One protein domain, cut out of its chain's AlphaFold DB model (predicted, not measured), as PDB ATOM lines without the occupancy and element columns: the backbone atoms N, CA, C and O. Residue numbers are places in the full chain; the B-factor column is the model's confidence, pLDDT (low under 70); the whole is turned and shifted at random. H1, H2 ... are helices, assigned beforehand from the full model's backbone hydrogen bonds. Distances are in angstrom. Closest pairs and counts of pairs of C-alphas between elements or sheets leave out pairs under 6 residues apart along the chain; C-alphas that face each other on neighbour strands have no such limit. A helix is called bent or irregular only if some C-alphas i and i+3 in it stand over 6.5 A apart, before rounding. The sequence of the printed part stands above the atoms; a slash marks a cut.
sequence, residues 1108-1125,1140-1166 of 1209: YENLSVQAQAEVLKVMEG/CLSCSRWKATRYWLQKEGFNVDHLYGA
ATOM      1  N   TYR A1108     161.352 139.869 139.096       86.19
ATOM      2  CA  TYR A1108     161.636 141.231 138.630       86.19
ATOM      3  C   TYR A1108     161.124 142.288 139.624       86.19
ATOM      4  O   TYR A1108     161.786 143.286 139.887       86.19
ATOM      5  N   GLU A1109     159.985 141.993 140.236       86.00
ATOM      6  CA  GLU A1109     159.260 142.798 141.210       86.00
ATOM      7  C   GLU A1109     159.973 142.878 142.577       86.00
ATOM      8  O   GLU A1109     159.572 143.668 143.426       86.00
ATOM      9  N   ASN A1110     161.029 142.079 142.807       85.69
ATOM     10  CA  ASN A1110     161.868 142.158 144.012       85.69
ATOM     11  C   ASN A1110     163.105 143.058 143.849       85.69
ATOM     12  O   ASN A1110     163.815 143.272 144.830       85.69
ATOM     13  N   LEU A1111     163.382 143.557 142.642       86.50
ATOM     14  CA  LEU A1111     164.463 144.517 142.406       86.50
ATOM     15  C   LEU A1111     164.125 145.892 142.989       86.50
ATOM     16  O   LEU A1111     162.951 146.264 143.059       86.50
ATOM     17  N   SER A1112     165.142 146.692 143.313       92.00
ATOM     18  CA  SER A1112     164.940 148.113 143.621       92.00
ATOM     19  C   SER A1112     164.272 148.848 142.451       92.00
ATOM     20  O   SER A1112     164.470 148.499 141.288       92.00
ATOM     21  N   VAL A1113     163.515 149.915 142.729       88.31
ATOM     22  CA  VAL A1113     162.826 150.705 141.685       88.31
ATOM     23  C   VAL A1113     163.813 151.244 140.634       88.31
ATOM     24  O   VAL A1113     163.489 151.305 139.449       88.31
ATOM     25  N   GLN A1114     165.051 151.555 141.034       88.25
ATOM     26  CA  GLN A1114     166.109 151.988 140.119       88.25
ATOM     27  C   GLN A1114     166.582 150.849 139.199       88.25
ATOM     28  O   GLN A1114     166.688 151.041 137.988       88.25
ATOM     29  N   ALA A1115     166.808 149.646 139.733       90.88
ATOM     30  CA  ALA A1115     167.141 148.472 138.927       90.88
ATOM     31  C   ALA A1115     165.972 148.016 138.033       90.88
ATOM     32  O   ALA A1115     166.188 147.606 136.890       90.88
ATOM     33  N   GLN A1116     164.730 148.141 138.512       91.94
ATOM     34  CA  GLN A1116     163.526 147.926 137.712       91.94
ATOM     35  C   GLN A1116     163.473 148.888 136.517       91.94
ATOM     36  O   GLN A1116     163.225 148.431 135.398       91.94
ATOM     37  N   ALA A1117     163.768 150.175 136.730       88.69
ATOM     38  CA  ALA A1117     163.830 151.190 135.679       88.69
ATOM     39  C   ALA A1117     164.953 150.926 134.658       88.69
ATOM     40  O   ALA A1117     164.712 151.011 133.457       88.69
ATOM     41  N   GLU A1118     166.156 150.529 135.086       89.06
ATOM     42  CA  GLU A1118     167.242 150.161 134.156       89.06
ATOM     43  C   GLU A1118     166.896 148.932 133.297       89.06
ATOM     44  O   GLU A1118     167.251 148.862 132.120       89.06
ATOM     45  N   VAL A1119     166.145 147.972 133.841       91.06
ATOM     46  CA  VAL A1119     165.621 146.826 133.077       91.06
ATOM     47  C   VAL A1119     164.472 147.230 132.136       91.06
ATOM     48  O   VAL A1119     164.337 146.628 131.068       91.06
ATOM     49  N   LEU A1120     163.670 148.244 132.486       88.81
ATOM     50  CA  LEU A1120     162.617 148.806 131.624       88.81
ATOM     51  C   LEU A1120     163.178 149.643 130.470       88.81
ATOM     52  O   LEU A1120     162.705 149.489 129.349       88.81
ATOM     53  N   LYS A1121     164.262 150.403 130.669       84.56
ATOM     54  CA  LYS A1121     164.985 151.076 129.570       84.56
ATOM     55  C   LYS A1121     165.429 150.089 128.479       84.56
ATOM     56  O   LYS A1121     165.381 150.405 127.293       84.56
ATOM     57  N   VAL A1122     165.795 148.863 128.870       85.19
ATOM     58  CA  VAL A1122     166.146 147.750 127.959       85.19
ATOM     59  C   VAL A1122     164.916 147.118 127.273       85.19
ATOM     60  O   VAL A1122     165.073 146.369 126.310       85.19
ATOM     61  N   MET A1123     163.692 147.418 127.720       75.69
ATOM     62  CA  MET A1123     162.454 147.121 126.985       75.69
ATOM     63  C   MET A1123     162.052 148.263 126.049       75.69
ATOM     64  O   MET A1123     161.761 148.017 124.884       75.69
ATOM     65  N   GLU A1124     162.026 149.495 126.554       76.44
ATOM     66  CA  GLU A1124     161.483 150.666 125.855       76.44
ATOM     67  C   GLU A1124     162.394 151.130 124.710       76.44
ATOM     68  O   GLU A1124     161.910 151.464 123.632       76.44
ATOM     69  N   GLY A1125     163.717 151.042 124.883       62.25
ATOM     70  CA  GLY A1125     164.688 151.291 123.813       62.25
ATOM     71  C   GLY A1125     164.815 150.161 122.780       62.25
ATOM     72  O   GLY A1125     165.682 150.235 121.909       62.25
ATOM     73  N   CYS A1140     173.343 141.110 124.554       85.06
ATOM     74  CA  CYS A1140     174.094 141.680 125.674       85.06
ATOM     75  C   CYS A1140     173.135 142.240 126.743       85.06
ATOM     76  O   CYS A1140     171.916 142.134 126.608       85.06
ATOM     77  N   LEU A1141     173.677 142.854 127.802       84.31
ATOM     78  CA  LEU A1141     172.883 143.469 128.877       84.31
ATOM     79  C   LEU A1141     171.894 144.530 128.365       84.31
ATOM     80  O   LEU A1141     170.758 144.550 128.820       84.31
ATOM     81  N   SER A1142     172.279 145.342 127.374       81.19
ATOM     82  CA  SER A1142     171.420 146.372 126.771       81.19
ATOM     83  C   SER A1142     170.508 145.871 125.639       81.19
ATOM     84  O   SER A1142     169.777 146.661 125.053       81.19
ATOM     85  N   CYS A1143     170.520 144.570 125.319       82.06
ATOM     86  CA  CYS A1143     169.670 143.978 124.273       82.06
ATOM     87  C   CYS A1143     168.889 142.740 124.744       82.06
ATOM     88  O   CYS A1143     168.339 142.008 123.924       82.06
ATOM     89  N   SER A1144     168.881 142.441 126.045       84.62
ATOM     90  CA  SER A1144     168.236 141.245 126.588       84.62
ATOM     91  C   SER A1144     167.712 141.517 127.994       84.62
ATOM     92  O   SER A1144     168.468 141.447 128.967       84.62
ATOM     93  N   ARG A1145     166.397 141.779 128.103       86.12
ATOM     94  CA  ARG A1145     165.695 142.026 129.380       86.12
ATOM     95  C   ARG A1145     166.086 141.001 130.445       86.12
ATOM     96  O   ARG A1145     166.420 141.383 131.556       86.12
ATOM     97  N   TRP A1146     166.117 139.710 130.099       85.44
ATOM     98  CA  TRP A1146     166.500 138.650 131.038       85.44
ATOM     99  C   TRP A1146     167.948 138.800 131.530       85.44
ATOM    100  O   TRP A1146     168.183 138.723 132.731       85.44
ATOM    101  N   LYS A1147     168.927 139.082 130.658       87.00
ATOM    102  CA  LYS A1147     170.309 139.300 131.120       87.00
ATOM    103  C   LYS A1147     170.419 140.530 132.021       87.00
ATOM    104  O   LYS A1147     171.127 140.456 133.022       87.00
ATOM    105  N   ALA A1148     169.677 141.601 131.727       90.50
ATOM    106  CA  ALA A1148     169.581 142.768 132.600       90.50
ATOM    107  C   ALA A1148     168.974 142.403 133.973       90.50
ATOM    108  O   ALA A1148     169.602 142.655 134.997       90.50
ATOM    109  N   THR A1149     167.816 141.729 134.013       87.88
ATOM    110  CA  THR A1149     167.178 141.277 135.265       87.88
ATOM    111  C   THR A1149     168.080 140.336 136.068       87.88
ATOM    112  O   THR A1149     168.185 140.503 137.278       87.88
ATOM    113  N   ARG A1150     168.780 139.381 135.428       88.44
ATOM    114  CA  ARG A1150     169.733 138.503 136.129       88.44
ATOM    115  C   ARG A1150     170.866 139.309 136.756       88.44
ATOM    116  O   ARG A1150     171.169 139.095 137.923       88.44
ATOM    117  N   TYR A1151     171.485 140.203 135.987       92.94
ATOM    118  CA  TYR A1151     172.607 141.017 136.449       92.94
ATOM    119  C   TYR A1151     172.218 141.895 137.638       92.94
ATOM    120  O   TYR A1151     172.932 141.903 138.637       92.94
ATOM    121  N   TRP A1152     171.067 142.568 137.574       92.00
ATOM    122  CA  TRP A1152     170.597 143.393 138.684       92.00
ATOM    123  C   TRP A1152     170.193 142.564 139.909       92.00
ATOM    124  O   TRP A1152     170.601 142.925 141.007       92.00
ATOM    125  N   LEU A1153     169.533 141.408 139.748       89.94
ATOM    126  CA  LEU A1153     169.233 140.513 140.881       89.94
ATOM    127  C   LEU A1153     170.527 140.058 141.572       89.94
ATOM    128  O   LEU A1153     170.637 140.088 142.794       89.94
ATOM    129  N   GLN A1154     171.530 139.682 140.782       88.69
ATOM    130  CA  GLN A1154     172.823 139.213 141.272       88.69
ATOM    131  C   GLN A1154     173.648 140.346 141.917       88.69
ATOM    132  O   GLN A1154     174.380 140.099 142.872       88.69
ATOM    133  N   LYS A1155     173.493 141.592 141.443       90.88
ATOM    134  CA  LYS A1155     174.113 142.811 141.993       90.88
ATOM    135  C   LYS A1155     173.437 143.304 143.279       90.88
ATOM    136  O   LYS A1155     174.123 143.828 144.148       90.88
ATOM    137  N   GLU A1156     172.130 143.098 143.425       90.62
ATOM    138  CA  GLU A1156     171.358 143.388 144.646       90.62
ATOM    139  C   GLU A1156     171.381 142.221 145.659       90.62
ATOM    140  O   GLU A1156     170.637 142.214 146.635       90.62
ATOM    141  N   GLY A1157     172.269 141.237 145.462       85.81
ATOM    142  CA  GLY A1157     172.560 140.176 146.434       85.81
ATOM    143  C   GLY A1157     171.669 138.930 146.354       85.81
ATOM    144  O   GLY A1157     171.870 137.989 147.124       85.81
ATOM    145  N   PHE A1158     170.716 138.860 145.420       85.50
ATOM    146  CA  PHE A1158     169.864 137.682 145.254       85.50
ATOM    147  C   PHE A1158     170.630 136.519 144.599       85.50
ATOM    148  O   PHE A1158     171.178 136.634 143.500       85.50
ATOM    149  N   ASN A1159     170.612 135.345 145.241       77.69
ATOM    150  CA  ASN A1159     171.241 134.137 144.701       77.69
ATOM    151  C   ASN A1159     170.423 133.549 143.530       77.69
ATOM    152  O   ASN A1159     169.506 132.744 143.707       77.69
ATOM    153  N   VAL A1160     170.791 133.957 142.314       74.31
ATOM    154  CA  VAL A1160     170.151 133.562 141.050       74.31
ATOM    155  C   VAL A1160     170.459 132.132 140.582       74.31
ATOM    156  O   VAL A1160     169.809 131.661 139.647       74.31
ATOM    157  N   ASP A1161     171.388 131.395 141.198       63.12
ATOM    158  CA  ASP A1161     171.771 130.067 140.687       63.12
ATOM    159  C   ASP A1161     170.697 128.995 140.949       63.12
ATOM    160  O   ASP A1161     170.533 128.063 140.157       63.12
ATOM    161  N   HIS A1162     169.850 129.189 141.966       55.81
ATOM    162  CA  HIS A1162     168.672 128.344 142.202       55.81
ATOM    163  C   HIS A1162     167.580 128.464 141.117       55.81
ATOM    164  O   HIS A1162     166.707 127.595 141.039       55.81
ATOM    165  N   LEU A1163     167.628 129.474 140.236       56.50
ATOM    166  CA  LEU A1163     166.702 129.591 139.098       56.50
ATOM    167  C   LEU A1163     167.029 128.612 137.952       56.50
ATOM    168  O   LEU A1163     166.172 128.363 137.104       56.50
ATOM    169  N   TYR A1164     168.222 128.002 137.941       54.38
ATOM    170  CA  TYR A1164     168.664 127.061 136.897       54.38
ATOM    171  C   TYR A1164     168.352 125.579 137.187       54.38
ATOM    172  O   TYR A1164     168.985 124.667 136.651       54.38
ATOM    173  N   GLY A1165     167.301 125.322 137.970       49.72
ATOM    174  CA  GLY A1165     166.635 124.019 137.984       49.72
ATOM    175  C   GLY A1165     165.978 123.675 136.633       49.72
ATOM    176  O   GLY A1165     165.795 124.527 135.762       49.72
ATOM    177  N   ALA A1166     165.554 122.417 136.461       44.97
ATOM    178  CA  ALA A1166     164.950 121.925 135.209       44.97
ATOM    179  C   ALA A1166     163.675 122.685 134.765       44.97
ATOM    180  O   ALA A1166     163.282 122.620 133.598       44.97
TER     181      ALA A1166
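This is residues 1108 to 1125 and 1140 to 1166 of the 1209 residues of the protein "Hypothetical protein" of Symbiodinium sp. CCMP2592 (UniProt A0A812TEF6). Two helices of similar length, H1 and H2, lie side by side and run opposite ways, and a short third helix, H3, follows at the end of H2 and lies on the side of H2 away from H1. The three centres make a rough row, H1, H2, H3, with H2 in the middle. The printed part has 45 residues, with three named helices in the order H1, H2, H3 and no named strand; the class is all helix, and the helices hold 28 of the 45 residues. The whole is compact, with a radius of gyration of the C-alphas of 10.5 A. The C-alphas span 31 by 20 by 15 A along their three main axes, an outline that is only just elongated.

After residues 1108 to 1112 comes H1, residues 1113 to 1124. H1 touches H2, residues 1145 to 1155, with 10 pairs of C-alphas within 8 A. Their closest C-alphas are those of Val 1119 and Ala 1148, 5.7 A apart. Their lines stand at a shallow tilt of 20 degrees and they run opposite ways, with 10.3 A from centre to centre. H3, residues 1160 to 1164, and H2 only just touch, and touch only at the corner by their link, with 3 pairs of C-alphas within 8 A. The closest C-alphas of these two are those of Gln 1154 and Val 1160, 6.3 A apart, and their centres are 11.9 A apart. H1 and H3 are apart. In H2 every O i to N i+4 pair is within hydrogen-bond range, against 7 of 8 in H1 and 0 of 1 in H3, where 2 of 2 O i to N i+3 pairs are within range.

H1 begins at C-alpha 1113, at (162.826, 150.705, 141.685), and measures 15.9 A from first to last C-alpha. H2 begins at C-alpha 1145, at (165.695, 142.026, 129.380), and measures 15.2 A. H3 has five residues and measures 7.9 A; it ends at C-alpha 1164, at (168.664, 127.061, 136.897). No helix is bent or irregular.

The two C-alphas farthest apart are those of Gly 1125 and Ala 1166, at 31.5 A, and the first and last printed C-alphas, of Tyr 1108 and Ala 1166, are 19.9 A apart. Residues 1126 to 1139 are cut out, and C-alphas 1125 and 1140 are 13.6 A apart across the cut. The link from H1 to H2 runs across this cut; the link from H2 to H3, four residues, is tight. The mean pLDDT of the printed part is 81.6, and the model's confidence is low, under 70, at residue 1125 and residues 1161 to 1166.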